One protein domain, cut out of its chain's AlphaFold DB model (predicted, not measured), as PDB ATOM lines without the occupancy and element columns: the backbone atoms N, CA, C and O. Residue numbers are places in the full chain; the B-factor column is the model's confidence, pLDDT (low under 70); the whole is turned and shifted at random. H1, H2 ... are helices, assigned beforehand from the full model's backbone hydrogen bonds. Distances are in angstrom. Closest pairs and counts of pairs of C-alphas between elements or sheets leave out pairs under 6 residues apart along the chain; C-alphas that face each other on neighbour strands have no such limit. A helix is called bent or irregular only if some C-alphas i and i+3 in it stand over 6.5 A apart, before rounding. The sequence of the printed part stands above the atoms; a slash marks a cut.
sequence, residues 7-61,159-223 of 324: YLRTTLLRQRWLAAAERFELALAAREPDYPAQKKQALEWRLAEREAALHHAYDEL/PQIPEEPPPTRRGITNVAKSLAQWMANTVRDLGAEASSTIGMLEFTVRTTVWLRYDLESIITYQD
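This is residues 7 to 61 and 159 to 223 of the 324 residues of an uncharacterized protein of Proteobacteria bacterium SG_bin8 (UniProt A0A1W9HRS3). Two pairs of helices stand in one loose row, H2, H1, H3b and H3a: H1 and H2 form a long helical hairpin, and the bent helix H3 folds back on itself into the arms H3a and H3b. The two pairs meet where residues 17 to 24 of H1 touch residues 196 to 203 of H3b, while short H4 packs on residues 176 to 180 of H3a and residues 188 to 193, at the fold of H3, stick out. The printed part has 120 residues with four named helices, H1 H2 H3 H4 along the chain, and no named strand; its class is all helix. It is only just loose, close to compact, with a radius of gyration of the C-alphas of 16.4 A and spans of 43 by 39 by 27 A.

H3, residues 169 to 207, was assigned as one helix by its hydrogen bonds but is bent, with C-alphas 189 and 192 9.6 A apart. Its arms, H3a, residues 169 to 189, and H3b, residues 192 to 207, touch and run opposite ways at a shallow tilt of 16 degrees; residues 183 to 187 of H3a touch residues 194 to 198 of H3b, and the closest C-alphas, of Val 187 and Ala 194, are 5.3 A apart. H3b is itself irregular, with C-alphas 193 and 196 6.52 A apart. H4, residues 215 to 220, touches H3a at a steep tilt of 42 degrees, the same way, with the C-alphas of Ala 180 and Ile 218 closest at 4.8 A. H4 only just touches residues 202 to 206 of H3b, with 3 pairs of C-alphas within 8 A, the closest those of Val 205 and Leu 215 at 6.8 A; H3b and H4 form a helical hairpin at a shallow tilt of 27 degrees. H1, residues 7 to 31, touches H3b at a steep tilt of 38 degrees, opposite ways, and the closest C-alphas, of Ala 21 and Met 200, are 6.8 A apart. H2, residues 37 to 61, touches H1 at a shallow tilt of 31 degrees, opposite ways, with the C-alphas of Ala 19 and Leu 47 closest at 5.3 A. H2 is apart from H3a, H3b and H4. Every O i to N i+4 pair is within hydrogen-bond range in H2, H3a and H4, against 20 of 21 in H1 and 9 of 12 in H3b.

H1 measures 36.5 A from C-alpha 7 at (7.914, -43.289, -54.761) to C-alpha 31, and H2 36.2 A. H3a measures 30.3 A from C-alpha 169 at (-6.062, -58.058, -39.266), H3b 24.6 A, and H4 8.6 A, ending at C-alpha 220 at (-8.962, -39.014, -36.530).

The C-alphas of Pro 33 and Thr 168 are the two farthest apart, 45.2 A. Residues 62 to 158 are not printed, and C-alphas 61 and 159 are 37.0 A apart across this cut. Of the links printed whole, H1 to H2 is tight and H3 to H4 is short. The mean pLDDT of the printed part is 73.5; 41 residues are under 70, among them residues 189 to 209, and the mean of H3b is 50.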
ATOM      1  N   TYR A   7       6.602 -43.034 -55.358       50.50
ATOM      2  CA  TYR A   7       7.914 -43.289 -54.761       50.50
ATOM      3  C   TYR A   7       8.670 -41.989 -54.434       50.50
ATOM      4  O   TYR A   7       9.219 -41.873 -53.345       50.50
ATOM      5  N   LEU A   8       8.620 -40.970 -55.301       58.12
ATOM      6  CA  LEU A   8       9.261 -39.667 -55.064       58.12
ATOM      7  C   LEU A   8       8.567 -38.876 -53.964       58.12
ATOM      8  O   LEU A   8       9.230 -38.297 -53.104       58.12
ATOM      9  N   ARG A   9       7.230 -38.910 -53.941       59.72
ATOM     10  CA  ARG A   9       6.452 -38.340 -52.835       59.72
ATOM     11  C   ARG A   9       6.872 -38.979 -51.509       59.72
ATOM     12  O   ARG A   9       7.111 -38.269 -50.538       59.72
ATOM     13  N   THR A  10       7.018 -40.304 -51.484       51.78
ATOM     14  CA  THR A  10       7.473 -41.050 -50.300       51.78
ATOM     15  C   THR A  10       8.891 -40.656 -49.879       51.78
ATOM     16  O   THR A  10       9.125 -40.401 -48.697       51.78
ATOM     17  N   THR A  11       9.828 -40.542 -50.821       64.38
ATOM     18  CA  THR A  11      11.222 -40.177 -50.524       64.38
ATOM     19  C   THR A  11      11.359 -38.746 -50.004       64.38
ATOM     20  O   THR A  11      12.043 -38.524 -49.006       64.38
ATOM     21  N   LEU A  12      10.679 -37.775 -50.616       67.38
ATOM     22  CA  LEU A  12      10.695 -36.385 -50.152       67.38
ATOM     23  C   LEU A  12      10.087 -36.249 -48.758       67.38
ATOM     24  O   LEU A  12      10.651 -35.580 -47.894       67.38
ATOM     25  N   LEU A  13       8.967 -36.930 -48.508       61.44
ATOM     26  CA  LEU A  13       8.366 -36.978 -47.177       61.44
ATOM     27  C   LEU A  13       9.321 -37.603 -46.149       61.44
ATOM     28  O   LEU A  13       9.436 -37.082 -45.041       61.44
ATOM     29  N   ARG A  14      10.059 -38.656 -46.527       63.25
ATOM     30  CA  ARG A  14      11.086 -39.274 -45.678       63.25
ATOM     31  C   ARG A  14      12.217 -38.302 -45.335       63.25
ATOM     32  O   ARG A  14      12.561 -38.192 -44.163       63.25
ATOM     33  N   GLN A  15      12.773 -37.585 -46.315       73.19
ATOM     34  CA  GLN A  15      13.864 -36.635 -46.062       73.19
ATOM     35  C   GLN A  15      13.406 -35.440 -45.215       73.19
ATOM     36  O   GLN A  15      14.088 -35.075 -44.258       73.19
ATOM     37  N   ARG A  16      12.209 -34.890 -45.482       69.31
ATOM     38  CA  ARG A  16      11.605 -33.819 -44.660       69.31
ATOM     39  C   ARG A  16      11.483 -34.234 -43.207       69.31
ATOM     40  O   ARG A  16      11.708 -33.419 -42.314       69.31
ATOM     41  N   TRP A  17      11.102 -35.485 -42.991       67.00
ATOM     42  CA  TRP A  17      10.947 -36.012 -41.653       67.00
ATOM     43  C   TRP A  17      12.284 -36.230 -40.956       67.00
ATOM     44  O   TRP A  17      12.415 -35.825 -39.809       67.00
ATOM     45  N   LEU A  18      13.280 -36.809 -41.630       69.19
ATOM     46  CA  LEU A  18      14.590 -37.025 -41.019       69.19
ATOM     47  C   LEU A  18      15.219 -35.693 -40.578       69.19
ATOM     48  O   LEU A  18      15.734 -35.607 -39.469       69.19
ATOM     49  N   ALA A  19      15.049 -34.630 -41.373       71.69
ATOM     50  CA  ALA A  19      15.414 -33.277 -40.959       71.69
ATOM     51  C   ALA A  19      14.594 -32.793 -39.742       71.69
ATOM     52  O   ALA A  19      15.134 -32.219 -38.805       71.69
ATOM     53  N   ALA A  20      13.278 -33.026 -39.702       62.72
ATOM     54  CA  ALA A  20      12.454 -32.649 -38.548       62.72
ATOM     55  C   ALA A  20      12.830 -33.409 -37.260       62.72
ATOM     56  O   ALA A  20      12.868 -32.804 -36.188       62.72
ATOM     57  N   ALA A  21      13.138 -34.704 -37.361       60.91
ATOM     58  CA  ALA A  21      13.586 -35.534 -36.248       60.91
ATOM     59  C   ALA A  21      14.950 -35.067 -35.718       60.91
ATOM     60  O   ALA A  21      15.110 -34.907 -34.512       60.91
ATOM     61  N   GLU A  22      15.897 -34.761 -36.608       78.19
ATOM     62  CA  GLU A  22      17.213 -34.246 -36.216       78.19
ATOM     63  C   GLU A  22      17.110 -32.848 -35.574       78.19
ATOM     64  O   GLU A  22      17.784 -32.599 -34.576       78.19
ATOM     65  N   ARG A  23      16.192 -31.972 -36.025       72.12
ATOM     66  CA  ARG A  23      15.871 -30.704 -35.322       72.12
ATOM     67  C   ARG A  23      15.325 -30.934 -33.917       72.12
ATOM     68  O   ARG A  23      15.677 -30.204 -32.993       72.12
ATOM     69  N   PHE A  24      14.438 -31.912 -33.758       60.91
ATOM     70  CA  PHE A  24      13.848 -32.233 -32.462       60.91
ATOM     71  C   PHE A  24      14.890 -32.798 -31.495       60.91
ATOM     72  O   PHE A  24      14.984 -32.340 -30.357       60.91
ATOM     73  N   GLU A  25      15.716 -33.740 -31.951       66.62
ATOM     74  CA  GLU A  25      16.802 -34.300 -31.147       66.62
ATOM     75  C   GLU A  25      17.815 -33.216 -30.756       66.62
ATOM     76  O   GLU A  25      18.254 -33.170 -29.608       66.62
ATOM     77  N   LEU A  26      18.102 -32.268 -31.655       72.62
ATOM     78  CA  LEU A  26      18.917 -31.098 -31.339       72.62
ATOM     79  C   LEU A  26      18.284 -30.214 -30.248       72.62
ATOM     80  O   LEU A  26      18.981 -29.733 -29.353       72.62
ATOM     81  N   ALA A  27      16.966 -30.006 -30.302       66.69
ATOM     82  CA  ALA A  27      16.236 -29.231 -29.300       66.69
ATOM     83  C   ALA A  27      16.220 -29.922 -27.925       66.69
ATOM     84  O   ALA A  27      16.338 -29.243 -26.903       66.69
ATOM     85  N   LEU A  28      16.126 -31.256 -27.889       60.12
ATOM     86  CA  LEU A  28      16.285 -32.040 -26.660       60.12
ATOM     87  C   LEU A  28      17.717 -31.954 -26.125       60.12
ATOM     88  O   LEU A  28      17.908 -31.633 -24.954       60.12
ATOM     89  N   ALA A  29      18.715 -32.142 -26.991       69.25
ATOM     90  CA  ALA A  29      20.128 -32.031 -26.641       69.25
ATOM     91  C   ALA A  29      20.488 -30.649 -26.071       69.25
ATOM     92  O   ALA A  29      21.377 -30.531 -25.236       69.25
ATOM     93  N   ALA A  30      19.797 -29.587 -26.494       75.25
ATOM     94  CA  ALA A  30      19.980 -28.245 -25.942       75.25
ATOM     95  C   ALA A  30      19.421 -28.079 -24.515       75.25
ATOM     96  O   ALA A  30      19.841 -27.166 -23.806       75.25
ATOM     97  N   ARG A  31      18.474 -28.931 -24.099       71.31
ATOM     98  CA  ARG A  31      17.850 -28.918 -22.765       71.31
ATOM     99  C   ARG A  31      18.539 -29.867 -21.775       71.31
ATOM    100  O   ARG A  31      18.289 -29.754 -20.578       71.31
ATOM    101  N   GLU A  32      19.386 -30.777 -22.249       83.94
ATOM    102  CA  GLU A  32      20.089 -31.765 -21.430       83.94
ATOM    103  C   GLU A  32      21.550 -31.331 -21.179       83.94
ATOM    104  O   GLU A  32      22.351 -31.313 -22.116       83.94
ATOM    105  N   PRO A  33      21.927 -30.977 -19.931       82.75
ATOM    106  CA  PRO A  33      23.258 -30.443 -19.621       82.75
ATOM    107  C   PRO A  33      24.410 -31.399 -19.948       82.75
ATOM    108  O   PRO A  33      25.497 -30.950 -20.307       82.75
ATOM    109  N   ASP A  34      24.153 -32.705 -19.854       89.94
ATOM    110  CA  ASP A  34      25.151 -33.764 -20.016       89.94
ATOM    111  C   ASP A  34      25.102 -34.425 -21.407       89.94
ATOM    112  O   ASP A  34      25.708 -35.478 -21.629       89.94
ATOM    113  N   TYR A  35      24.393 -33.824 -22.374       80.94
ATOM    114  CA  TYR A  35      24.298 -34.387 -23.718       80.94
ATOM    115  C   TYR A  35      25.684 -34.413 -24.401       80.94
ATOM    116  O   TYR A  35      26.347 -33.374 -24.496       80.94
ATOM    117  N   PRO A  36      26.151 -35.561 -24.935       91.25
ATOM    118  CA  PRO A  36      27.498 -35.657 -25.493       91.25
ATOM    119  C   PRO A  36      27.724 -34.700 -26.673       91.25
ATOM    120  O   PRO A  36      27.084 -34.826 -27.720       91.25
ATOM    121  N   ALA A  37      28.702 -33.795 -26.549       89.50
ATOM    122  CA  ALA A  37      29.003 -32.773 -27.562       89.50
ATOM    123  C   ALA A  37      29.252 -33.358 -28.966       89.50
ATOM    124  O   ALA A  37      28.784 -32.813 -29.961       89.50
ATOM    125  N   GLN A  38      29.918 -34.513 -29.043       89.62
ATOM    126  CA  GLN A  38      30.183 -35.216 -30.304       89.62
ATOM    127  C   GLN A  38      28.893 -35.693 -30.989       89.62
ATOM    128  O   GLN A  38      28.763 -35.589 -32.206       89.62
ATOM    129  N   LYS A  39      27.910 -36.179 -30.215       77.50
ATOM    130  CA  LYS A  39      26.602 -36.582 -30.754       77.50
ATOM    131  C   LYS A  39      25.813 -35.373 -31.238       77.50
ATOM    132  O   LYS A  39      25.214 -35.437 -32.306       77.50
ATOM    133  N   LYS A  40      25.863 -34.266 -30.491       86.31
ATOM    134  CA  LYS A  40      25.221 -33.008 -30.885       86.31
ATOM    135  C   LYS A  40      25.789 -32.487 -32.206       86.31
ATOM    136  O   LYS A  40      25.028 -32.213 -33.122       86.31
ATOM    137  N   GLN A  41      27.111 -32.453 -32.348       91.12
ATOM    138  CA  GLN A  41      27.761 -32.026 -33.589       91.12
ATOM    139  C   GLN A  41      27.409 -32.941 -34.776       91.12
ATOM    140  O   GLN A  41      27.160 -32.465 -35.882       91.12
ATOM    141  N   ALA A  42      27.327 -34.257 -34.552       84.31
ATOM    142  CA  ALA A  42      26.886 -35.204 -35.578       84.31
ATOM    143  C   ALA A  42      25.407 -35.015 -35.975       84.31
ATOM    144  O   ALA A  42      25.046 -35.282 -37.120       84.31
ATOM    145  N   LEU A  43      24.544 -34.572 -35.054       77.81
ATOM    146  CA  LEU A  43      23.157 -34.206 -35.356       77.81
ATOM    147  C   LEU A  43      23.073 -32.933 -36.189       77.81
ATOM    148  O   LEU A  43      22.360 -32.922 -37.187       77.81
ATOM    149  N   GLU A  44      23.819 -31.895 -35.810       90.81
ATOM    150  CA  GLU A  44      23.884 -30.626 -36.550       90.81
ATOM    151  C   GLU A  44      24.343 -30.855 -37.992       90.81
ATOM    152  O   GLU A  44      23.737 -30.330 -38.925       90.81
ATOM    153  N   TRP A  45      25.362 -31.697 -38.181       92.50
ATOM    154  CA  TRP A  45      25.860 -32.057 -39.505       92.50
ATOM    155  C   TRP A  45      24.804 -32.766 -40.360       92.50
ATOM    156  O   TRP A  45      24.521 -32.330 -41.475       92.50
ATOM    157  N   ARG A  46      24.195 -33.843 -39.838       88.31
ATOM    158  CA  ARG A  46      23.173 -34.600 -40.580       88.31
ATOM    159  C   ARG A  46      21.964 -33.735 -40.916       88.31
ATOM    160  O   ARG A  46      21.463 -33.803 -42.035       88.31
ATOM    161  N   LEU A  47      21.553 -32.877 -39.982       87.00
ATOM    162  CA  LEU A  47      20.455 -31.951 -40.208       87.00
ATOM    163  C   LEU A  47      20.761 -31.013 -41.378       87.00
ATOM    164  O   LEU A  47      19.941 -30.893 -42.288       87.00
ATOM    165  N   ALA A  48      21.940 -30.388 -41.374       88.88
ATOM    166  CA  ALA A  48      22.359 -29.483 -42.437       88.88
ATOM    167  C   ALA A  48      22.406 -30.189 -43.804       88.88
ATOM    168  O   ALA A  48      21.910 -29.656 -44.797       88.88
ATOM    169  N   GLU A  49      22.935 -31.413 -43.849       88.25
ATOM    170  CA  GLU A  49      22.983 -32.234 -45.063       88.25
ATOM    171  C   GLU A  49      21.577 -32.516 -45.615       88.25
ATOM    172  O   GLU A  49      21.314 -32.349 -46.808       88.25
ATOM    173  N   ARG A  50      20.629 -32.876 -44.746       85.81
ATOM    174  CA  ARG A  50      19.244 -33.153 -45.156       85.81
ATOM    175  C   ARG A  50      18.482 -31.915 -45.578       85.81
ATOM    176  O   ARG A  50      17.668 -31.985 -46.498       85.81
ATOM    177  N   GLU A  51      18.699 -30.796 -44.899       85.06
ATOM    178  CA  GLU A  51      18.099 -29.520 -45.274       85.06
ATOM    179  C   GLU A  51      18.580 -29.073 -46.655       85.06
ATOM    180  O   GLU A  51      17.753 -28.669 -47.475       85.06
ATOM    181  N   ALA A  52      19.873 -29.235 -46.947       84.81
ATOM    182  CA  ALA A  52      20.437 -28.963 -48.265       84.81
ATOM    183  C   ALA A  52      19.843 -29.884 -49.347       84.81
ATOM    184  O   ALA A  52      19.375 -29.397 -50.376       84.81
ATOM    185  N   ALA A  53      19.776 -31.195 -49.090       79.94
ATOM    186  CA  ALA A  53      19.180 -32.169 -50.008       79.94
ATOM    187  C   ALA A  53      17.703 -31.860 -50.314       79.94
ATOM    188  O   ALA A  53      17.251 -31.940 -51.456       79.94
ATOM    189  N   LEU A  54      16.936 -31.464 -49.295       80.75
ATOM    190  CA  LEU A  54      15.543 -31.058 -49.467       80.75
ATOM    191  C   LEU A  54      15.403 -29.787 -50.290       80.75
ATOM    192  O   LEU A  54      14.519 -29.730 -51.140       80.75
ATOM    193  N   HIS A  55      16.238 -28.783 -50.023       80.44
ATOM    194  CA  HIS A  55      16.227 -27.531 -50.769       80.44
ATOM    195  C   HIS A  55      16.478 -27.795 -52.256       80.44
ATOM    196  O   HIS A  55      15.641 -27.450 -53.084       80.44
ATOM    197  N   HIS A  56      17.539 -28.543 -52.565       77.69
ATOM    198  CA  HIS A  56      17.869 -28.937 -53.931       77.69
ATOM    199  C   HIS A  56      16.724 -29.707 -54.603       77.69
ATOM    200  O   HIS A  56      16.359 -29.439 -55.745       77.69
ATOM    201  N   ALA A  57      16.102 -30.652 -53.895       75.94
ATOM    202  CA  ALA A  57      14.996 -31.416 -54.456       75.94
ATOM    203  C   ALA A  57      13.743 -30.556 -54.714       75.94
ATOM    204  O   ALA A  57      13.013 -30.812 -55.672       75.94
ATOM    205  N   TYR A  58      13.480 -29.531 -53.897       75.19
ATOM    206  CA  TYR A  58      12.405 -28.575 -54.172       75.19
ATOM    207  C   TYR A  58      12.709 -27.671 -55.357       75.19
ATOM    208  O   TYR A  58      11.794 -27.417 -56.139       75.19
ATOM    209  N   ASP A  59      13.955 -27.230 -55.508       76.06
ATOM    210  CA  ASP A  59      14.374 -26.426 -56.653       76.06
ATOM    211  C   ASP A  59      14.194 -27.207 -57.957       76.06
ATOM    212  O   ASP A  59      13.573 -26.701 -58.890       76.06
ATOM    213  N   GLU A  60      14.606 -28.476 -57.996       72.75
ATOM    214  CA  GLU A  60      14.383 -29.365 -59.144       72.75
ATOM    215  C   GLU A  60      12.889 -29.529 -59.469       72.75
ATOM    216  O   GLU A  60      12.461 -29.384 -60.618       72.75
ATOM    217  N   LEU A  61      12.049 -29.759 -58.454       72.44
ATOM    218  CA  LEU A  61      10.597 -29.836 -58.648       72.44
ATOM    219  C   LEU A  61       9.992 -28.518 -59.136       72.44
ATOM    220  O   LEU A  61       9.061 -28.527 -59.946       72.44
ATOM    221  N   PRO A 159       4.010 -47.611 -27.454       73.62
ATOM    222  CA  PRO A 159       3.844 -49.032 -27.713       73.62
ATOM    223  C   PRO A 159       4.913 -49.498 -28.704       73.62
ATOM    224  O   PRO A 159       5.261 -48.781 -29.646       73.62
ATOM    225  N   GLN A 160       5.421 -50.714 -28.512       74.44
ATOM    226  CA  GLN A 160       6.332 -51.318 -29.479       74.44
ATOM    227  C   GLN A 160       5.570 -51.601 -30.777       74.44
ATOM    228  O   GLN A 160       4.553 -52.298 -30.771       74.44
ATOM    229  N   ILE A 161       6.052 -51.043 -31.887       78.06
ATOM    230  CA  ILE A 161       5.525 -51.324 -33.222       78.06
ATOM    231  C   ILE A 161       6.367 -52.466 -33.803       78.06
ATOM    232  O   ILE A 161       7.571 -52.277 -33.977       78.06
ATOM    233  N   PRO A 162       5.773 -53.640 -34.085       76.12
ATOM    234  CA  PRO A 162       6.490 -54.738 -34.722       76.12
ATOM    235  C   PRO A 162       7.049 -54.329 -36.090       76.12
ATOM    236  O   PRO A 162       6.392 -53.601 -36.835       76.12
ATOM    237  N   GLU A 163       8.235 -54.825 -36.446       71.81
ATOM    238  CA  GLU A 163       8.816 -54.590 -37.776       71.81
ATOM    239  C   GLU A 163       7.924 -55.194 -38.877       71.81
ATOM    240  O   GLU A 163       7.594 -54.536 -39.868       71.81
ATOM    241  N   GLU A 164       7.436 -56.415 -38.650       74.44
ATOM    242  CA  GLU A 164       6.519 -57.130 -39.538       74.44
ATOM    243  C   GLU A 164       5.057 -57.017 -39.080       74.44
ATOM    244  O   GLU A 164       4.782 -56.960 -37.876       74.44
ATOM    245  N   PRO A 165       4.078 -57.022 -40.007       79.31
ATOM    246  CA  PRO A 165       2.677 -56.987 -39.621       79.31
ATOM    247  C   PRO A 165       2.327 -58.209 -38.767       79.31
ATOM    248  O   PRO A 165       2.661 -59.337 -39.138       79.31
ATOM    249  N   PRO A 166       1.558 -58.034 -37.676       85.81
ATOM    250  CA  PRO A 166       0.940 -59.161 -37.002       85.81
ATOM    251  C   PRO A 166       0.194 -60.050 -38.011       85.81
ATOM    252  O   PRO A 166      -0.473 -59.522 -38.907       85.81
ATOM    253  N   PRO A 167       0.188 -61.385 -37.838       85.75
ATOM    254  CA  PRO A 167      -0.336 -62.323 -38.839       85.75
ATOM    255  C   PRO A 167      -1.857 -62.226 -39.052       85.75
ATOM    256  O   PRO A 167      -2.427 -62.947 -39.864       85.75
ATOM    257  N   THR A 168      -2.552 -61.361 -38.305       87.25
ATOM    258  CA  THR A 168      -4.005 -61.194 -38.382       87.25
ATOM    259  C   THR A 168      -4.394 -59.719 -38.473       87.25
ATOM    260  O   THR A 168      -3.807 -58.862 -37.809       87.25
ATOM    261  N   ARG A 169      -5.480 -59.416 -39.203       83.44
ATOM    262  CA  ARG A 169      -6.062 -58.058 -39.266       83.44
ATOM    263  C   ARG A 169      -6.462 -57.523 -37.890       83.44
ATOM    264  O   ARG A 169      -6.382 -56.319 -37.641       83.44
ATOM    265  N   ARG A 170      -6.863 -58.418 -36.983       83.62
ATOM    266  CA  ARG A 170      -7.137 -58.085 -35.582       83.62
ATOM    267  C   ARG A 170      -5.866 -57.631 -34.863       83.62
ATOM    268  O   ARG A 170      -5.917 -56.630 -34.162       83.62
ATOM    269  N   GLY A 171      -4.748 -58.329 -35.061       85.38
ATOM    270  CA  GLY A 171      -3.444 -57.934 -34.526       85.38
ATOM    271  C   GLY A 171      -3.012 -56.556 -35.028       85.38
ATOM    272  O   GLY A 171      -2.707 -55.693 -34.215       85.38
ATOM    273  N   ILE A 172      -3.104 -56.316 -36.341       83.75
ATOM    274  CA  ILE A 172      -2.813 -55.006 -36.954       83.75
ATOM    275  C   ILE A 172      -3.676 -53.899 -36.328       83.75
ATOM    276  O   ILE A 172      -3.153 -52.904 -35.832       83.75
ATOM    277  N   THR A 173      -4.998 -54.105 -36.276       85.81
ATOM    278  CA  THR A 173      -5.945 -53.151 -35.670       85.81
ATOM    279  C   THR A 173      -5.626 -52.877 -34.197       85.81
ATOM    280  O   THR A 173      -5.803 -51.755 -33.730       85.81
ATOM    281  N   ASN A 174      -5.184 -53.886 -33.443       87.94
ATOM    282  CA  ASN A 174      -4.830 -53.711 -32.036       87.94
ATOM    283  C   ASN A 174      -3.586 -52.831 -31.880       87.94
ATOM    284  O   ASN A 174      -3.631 -51.902 -31.082       87.94
ATOM    285  N   VAL A 175      -2.527 -53.072 -32.664       86.69
ATOM    286  CA  VAL A 175      -1.323 -52.222 -32.646       86.69
ATOM    287  C   VAL A 175      -1.694 -50.776 -32.976       86.69
ATOM    288  O   VAL A 175      -1.352 -49.863 -32.231       86.69
ATOM    289  N   ALA A 176      -2.472 -50.572 -34.041       86.44
ATOM    290  CA  ALA A 176      -2.892 -49.244 -34.467       86.44
ATOM    291  C   ALA A 176      -3.757 -48.513 -33.418       86.44
ATOM    292  O   ALA A 176      -3.581 -47.317 -33.195       86.44
ATOM    293  N   LYS A 177      -4.657 -49.221 -32.723       87.75
ATOM    294  CA  LYS A 177      -5.441 -48.650 -31.613       87.75
ATOM    295  C   LYS A 177      -4.580 -48.276 -30.415       87.75
ATOM    296  O   LYS A 177      -4.727 -47.168 -29.911       87.75
ATOM    297  N   SER A 178      -3.697 -49.175 -29.971       85.62
ATOM    298  CA  SER A 178      -2.779 -48.900 -28.859       85.62
ATOM    299  C   SER A 178      -1.946 -47.655 -29.142       85.62
ATOM    300  O   SER A 178      -1.735 -46.818 -28.268       85.62
ATOM    301  N   LEU A 179      -1.536 -47.501 -30.396       84.19
ATOM    302  CA  LEU A 179      -0.800 -46.343 -30.850       84.19
ATOM    303  C   LEU A 179      -1.626 -45.054 -30.828       84.19
ATOM    304  O   LEU A 179      -1.173 -44.049 -30.284       84.19
ATOM    305  N   ALA A 180      -2.850 -45.090 -31.355       83.56
ATOM    306  CA  ALA A 180      -3.767 -43.954 -31.320       83.56
ATOM    307  C   ALA A 180      -4.079 -43.502 -29.879       83.56
ATOM    308  O   ALA A 180      -4.084 -42.307 -29.583       83.56
ATOM    309  N   GLN A 181      -4.274 -44.456 -28.967       84.50
ATOM    310  CA  GLN A 181      -4.487 -44.194 -27.542       84.50
ATOM    311  C   GLN A 181      -3.261 -43.574 -26.879       84.50
ATOM    312  O   GLN A 181      -3.394 -42.579 -26.167       84.50
ATOM    313  N   TRP A 182      -2.073 -44.142 -27.118       83.38
ATOM    314  CA  TRP A 182      -0.826 -43.589 -26.597       83.38
ATOM    315  C   TRP A 182      -0.658 -42.137 -27.037       83.38
ATOM    316  O   TRP A 182      -0.519 -41.267 -26.183       83.38
ATOM    317  N   MET A 183      -0.810 -41.861 -28.337       77.62
ATOM    318  CA  MET A 183      -0.769 -40.502 -28.880       77.62
ATOM    319  C   MET A 183      -1.747 -39.573 -28.164       77.62
ATOM    320  O   MET A 183      -1.358 -38.488 -27.747       77.62
ATOM    321  N   ALA A 184      -2.998 -40.000 -27.976       77.44
ATOM    322  CA  ALA A 184      -4.020 -39.161 -27.352       77.44
ATOM    323  C   ALA A 184      -3.672 -38.794 -25.910       77.44
ATOM    324  O   ALA A 184      -3.899 -37.663 -25.478       77.44
ATOM    325  N   ASN A 185      -3.102 -39.743 -25.168       78.56
ATOM    326  CA  ASN A 185      -2.657 -39.508 -23.803       78.56
ATOM    327  C   ASN A 185      -1.419 -38.602 -23.776       78.56
ATOM    328  O   ASN A 185      -1.416 -37.617 -23.051       78.56
ATOM    329  N   THR A 186      -0.429 -38.840 -24.640       69.31
ATOM    330  CA  THR A 186       0.766 -37.988 -24.753       69.31
ATOM    331  C   THR A 186       0.415 -36.535 -25.074       69.31
ATOM    332  O   THR A 186       0.977 -35.625 -24.473       69.31
ATOM    333  N   VAL A 187      -0.535 -36.297 -25.984       68.44
ATOM    334  CA  VAL A 187      -1.014 -34.942 -26.309       68.44
ATOM    335  C   VAL A 187      -1.679 -34.277 -25.118       68.44
ATOM    336  O   VAL A 187      -1.427 -33.105 -24.845       68.44
ATOM    337  N   ARG A 188      -2.524 -35.026 -24.405       71.38
ATOM    338  CA  ARG A 188      -3.198 -34.531 -23.207       71.38
ATOM    339  C   ARG A 188      -2.192 -34.136 -22.125       71.38
ATOM    340  O   ARG A 188      -2.364 -33.084 -21.518       71.38
ATOM    341  N   ASP A 189      -1.166 -34.955 -21.914       67.56
ATOM    342  CA  ASP A 189      -0.222 -34.798 -20.807       67.56
ATOM    343  C   ASP A 189       0.859 -33.739 -21.092       67.56
ATOM    344  O   ASP A 189       1.278 -33.030 -20.180       67.56
ATOM    345  N   LEU A 190       1.297 -33.596 -22.351       62.12
ATOM    346  CA  LEU A 190       2.385 -32.683 -22.745       62.12
ATOM    347  C   LEU A 190       1.906 -31.356 -23.370       62.12
ATOM    348  O   LEU A 190       2.713 -30.448 -23.582       62.12
ATOM    349  N   GLY A 191       0.613 -31.205 -23.676       57.97
ATOM    350  CA  GLY A 191       0.055 -29.967 -24.230       57.97
ATOM    351  C   GLY A 191       0.658 -29.570 -25.588       57.97
ATOM    352  O   GLY A 191       0.973 -30.421 -26.416       57.97
ATOM    353  N   ALA A 192       0.819 -28.266 -25.850       52.00
ATOM    354  CA  ALA A 192       1.287 -27.752 -27.149       52.00
ATOM    355  C   ALA A 192       2.696 -28.243 -27.554       52.00
ATOM    356  O   ALA A 192       2.983 -28.344 -28.750       52.00
ATOM    357  N   GLU A 193       3.547 -28.609 -26.583       47.00
ATOM    358  CA  GLU A 193       4.880 -29.176 -26.838       47.00
ATOM    359  C   GLU A 193       4.808 -30.585 -27.477       47.00
ATOM    360  O   GLU A 193       5.736 -30.995 -28.180       47.00
ATOM    361  N   ALA A 194       3.669 -31.286 -27.345       47.47
ATOM    362  CA  ALA A 194       3.429 -32.619 -27.908       47.47
ATOM    363  C   ALA A 194       3.388 -32.656 -29.443       47.47
ATOM    364  O   ALA A 194       3.587 -33.719 -30.032       47.47
ATOM    365  N   SER A 195       3.143 -31.518 -30.105       49.75
ATOM    366  CA  SER A 195       3.009 -31.443 -31.572       49.75
ATOM    367  C   SER A 195       4.244 -31.986 -32.306       49.75
ATOM    368  O   SER A 195       4.130 -32.537 -33.400       49.75
ATOM    369  N   SER A 196       5.421 -31.899 -31.676       48.72
ATOM    370  CA  SER A 196       6.681 -32.458 -32.182       48.72
ATOM    371  C   SER A 196       6.786 -33.988 -32.008       48.72
ATOM    372  O   SER A 196       7.192 -34.688 -32.935       48.72
ATOM    373  N   THR A 197       6.316 -34.534 -30.880       46.53
ATOM    374  CA  THR A 197       6.262 -35.980 -30.578       46.53
ATOM    375  C   THR A 197       5.211 -36.725 -31.415       46.53
ATOM    376  O   THR A 197       5.455 -37.843 -31.870       46.53
ATOM    377  N   ILE A 198       4.060 -36.096 -31.684       50.03
ATOM    378  CA  ILE A 198       3.011 -36.626 -32.577       50.03
ATOM    379  C   ILE A 198       3.546 -36.785 -34.005       50.03
ATOM    380  O   ILE A 198       3.322 -37.821 -34.628       50.03
ATOM    381  N   GLY A 199       4.280 -35.785 -34.510       52.91
ATOM    382  CA  GLY A 199       4.881 -35.822 -35.848       52.91
ATOM    383  C   GLY A 199       5.964 -36.900 -36.002       52.91
ATOM    384  O   GLY A 199       6.117 -37.476 -37.080       52.91
ATOM    385  N   MET A 200       6.681 -37.237 -34.922       49.66
ATOM    386  CA  MET A 200       7.611 -38.375 -34.888       49.66
ATOM    387  C   MET A 200       6.891 -39.721 -35.020       49.66
ATOM    388  O   MET A 200       7.357 -40.606 -35.733       49.66
ATOM    389  N   LEU A 201       5.743 -39.879 -34.365       50.97
ATOM    390  CA  LEU A 201       5.024 -41.147 -34.367       50.97
ATOM    391  C   LEU A 201       4.166 -41.354 -35.617       50.97
ATOM    392  O   LEU A 201       4.096 -42.469 -36.128       50.97
ATOM    393  N   GLU A 202       3.568 -40.286 -36.157       50.78
ATOM    394  CA  GLU A 202       2.889 -40.321 -37.460       50.78
ATOM    395  C   GLU A 202       3.825 -40.887 -38.545       50.78
ATOM    396  O   GLU A 202       3.409 -41.638 -39.429       50.78
ATOM    397  N   PHE A 203       5.123 -40.603 -38.437       46.94
ATOM    398  CA  PHE A 203       6.142 -41.171 -39.304       46.94
ATOM    399  C   PHE A 203       6.476 -42.636 -39.015       46.94
ATOM    400  O   PHE A 203       6.607 -43.400 -39.970       46.94
ATOM    401  N   THR A 204       6.584 -43.072 -37.755       51.03
ATOM    402  CA  THR A 204       6.795 -44.501 -37.446       51.03
ATOM    403  C   THR A 204       5.663 -45.361 -38.022       51.03
ATOM    404  O   THR A 204       5.914 -46.424 -38.582       51.03
ATOM    405  N   VAL A 205       4.429 -44.844 -38.007       54.91
ATOM    406  CA  VAL A 205       3.243 -45.460 -38.638       54.91
ATOM    407  C   VAL A 205       3.318 -45.457 -40.158       54.91
ATOM    408  O   VAL A 205       2.934 -46.430 -40.800       54.91
ATOM    409  N   ARG A 206       3.789 -44.360 -40.762       50.31
ATOM    410  CA  ARG A 206       3.947 -44.259 -42.221       50.31
ATOM    411  C   ARG A 206       5.097 -45.124 -42.747       50.31
ATOM    412  O   ARG A 206       5.021 -45.574 -43.887       50.31
ATOM    413  N   THR A 207       6.144 -45.347 -41.951       46.03
ATOM    414  CA  THR A 207       7.329 -46.131 -42.343       46.03
ATOM    415  C   THR A 207       7.164 -47.633 -42.153       46.03
ATOM    416  O   THR A 207       7.732 -48.391 -42.937       46.03
ATOM    417  N   THR A 208       6.313 -48.090 -41.229       62.22
ATOM    418  CA  THR A 208       5.783 -49.459 -41.304       62.22
ATOM    419  C   THR A 208       4.703 -49.495 -42.382       62.22
ATOM    420  O   THR A 208       3.541 -49.181 -42.141       62.22
ATOM    421  N   VAL A 209       5.086 -49.881 -43.607       62.94
ATOM    422  CA  VAL A 209       4.212 -49.893 -44.803       62.94
ATOM    423  C   VAL A 209       2.851 -50.552 -44.535       62.94
ATOM    424  O   VAL A 209       1.848 -50.165 -45.132       62.94
ATOM    425  N   TRP A 210       2.791 -51.517 -43.616       74.25
ATOM    426  CA  TRP A 210       1.566 -52.227 -43.265       74.25
ATOM    427  C   TRP A 210       0.581 -51.426 -42.390       74.25
ATOM    428  O   TRP A 210      -0.617 -51.701 -42.456       74.25
ATOM    429  N   LEU A 211       1.026 -50.409 -41.642       73.50
ATOM    430  CA  LEU A 211       0.157 -49.518 -40.860       73.50
ATOM    431  C   LEU A 211      -0.430 -48.359 -41.679       73.50
ATOM    432  O   LEU A 211      -1.364 -47.697 -41.225       73.50
ATOM    433  N   ARG A 212       0.042 -48.138 -42.914       72.56
ATOM    434  CA  ARG A 212      -0.424 -47.032 -43.772       72.56
ATOM    435  C   ARG A 212      -1.945 -46.996 -43.963       72.56
ATOM    436  O   ARG A 212      -2.521 -45.924 -44.102       72.56
ATOM    437  N   TYR A 213      -2.594 -48.162 -43.969       76.69
ATOM    438  CA  TYR A 213      -4.043 -48.288 -44.165       76.69
ATOM    439  C   TYR A 213      -4.862 -47.897 -42.930       76.69
ATOM    440  O   TYR A 213      -6.066 -47.676 -43.030       76.69
ATOM    441  N   ASP A 214      -4.215 -47.816 -41.774       82.69
ATOM    442  CA  ASP A 214      -4.826 -47.499 -40.488       82.69
ATOM    443  C   ASP A 214      -4.513 -46.063 -40.034       82.69
ATOM    444  O   ASP A 214      -5.135 -45.559 -39.098       82.69
ATOM    445  N   LEU A 215      -3.619 -45.368 -40.747       80.06
ATOM    446  CA  LEU A 215      -3.155 -44.020 -40.425       80.06
ATOM    447  C   LEU A 215      -4.296 -43.011 -40.245       80.06
ATOM    448  O   LEU A 215      -4.330 -42.303 -39.246       80.06
ATOM    449  N   GLU A 216      -5.267 -42.969 -41.158       81.06
ATOM    450  CA  GLU A 216      -6.399 -42.037 -41.050       81.06
ATOM    451  C   GLU A 216      -7.243 -42.301 -39.792       81.06
ATOM    452  O   GLU A 216      -7.742 -41.375 -39.152       81.06
ATOM    453  N   SER A 217      -7.381 -43.566 -39.383       87.62
ATOM    454  CA  SER A 217      -8.072 -43.934 -38.141       87.62
ATOM    455  C   SER A 217      -7.262 -43.578 -36.893       87.62
ATOM    456  O   SER A 217      -7.856 -43.225 -35.876       87.62
ATOM    457  N   ILE A 218      -5.929 -43.618 -36.975       82.31
ATOM    458  CA  ILE A 218      -5.025 -43.151 -35.915       82.31
ATOM    459  C   ILE A 218      -5.112 -41.625 -35.770       82.31
ATOM    460  O   ILE A 218      -5.260 -41.127 -34.656       82.31
ATOM    461  N   ILE A 219      -5.077 -40.886 -36.883       78.81
ATOM    462  CA  ILE A 219      -5.149 -39.418 -36.900       78.81
ATOM    463  C   ILE A 219      -6.501 -38.939 -36.369       78.81
ATOM    464  O   ILE A 219      -6.555 -38.158 -35.423       78.81
ATOM    465  N   THR A 220      -7.605 -39.435 -36.933       86.00
ATOM    466  CA  THR A 220      -8.962 -39.014 -36.530       86.00
ATOM    467  C   THR A 220      -9.298 -39.361 -35.083       86.00
ATOM    468  O   THR A 220     -10.161 -38.721 -34.491       86.00
ATOM    469  N   TYR A 221      -8.616 -40.332 -34.465       89.19
ATOM    470  CA  TYR A 221      -8.770 -40.606 -33.034       89.19
ATOM    471  C   TYR A 221      -8.473 -39.373 -32.164       89.19
ATOM    472  O   TYR A 221      -9.093 -39.205 -31.111       89.19
ATOM    473  N   GLN A 222      -7.591 -38.488 -32.639       84.25
ATOM    474  CA  GLN A 222      -7.214 -37.241 -31.971       84.25
ATOM    475  C   GLN A 222      -8.184 -36.088 -32.205       84.25
ATOM    476  O   GLN A 222      -7.990 -35.015 -31.635       84.25
ATOM    477  N   ASP A 223      -9.215 -36.280 -33.031       87.06
ATOM    478  CA  ASP A 223     -10.201 -35.235 -33.264       87.06
ATOM    479  C   ASP A 223     -10.790 -34.772 -31.915       87.06
ATOM    480  O   ASP A 223     -11.170 -35.614 -31.080       87.06
TER     481      ASP A 223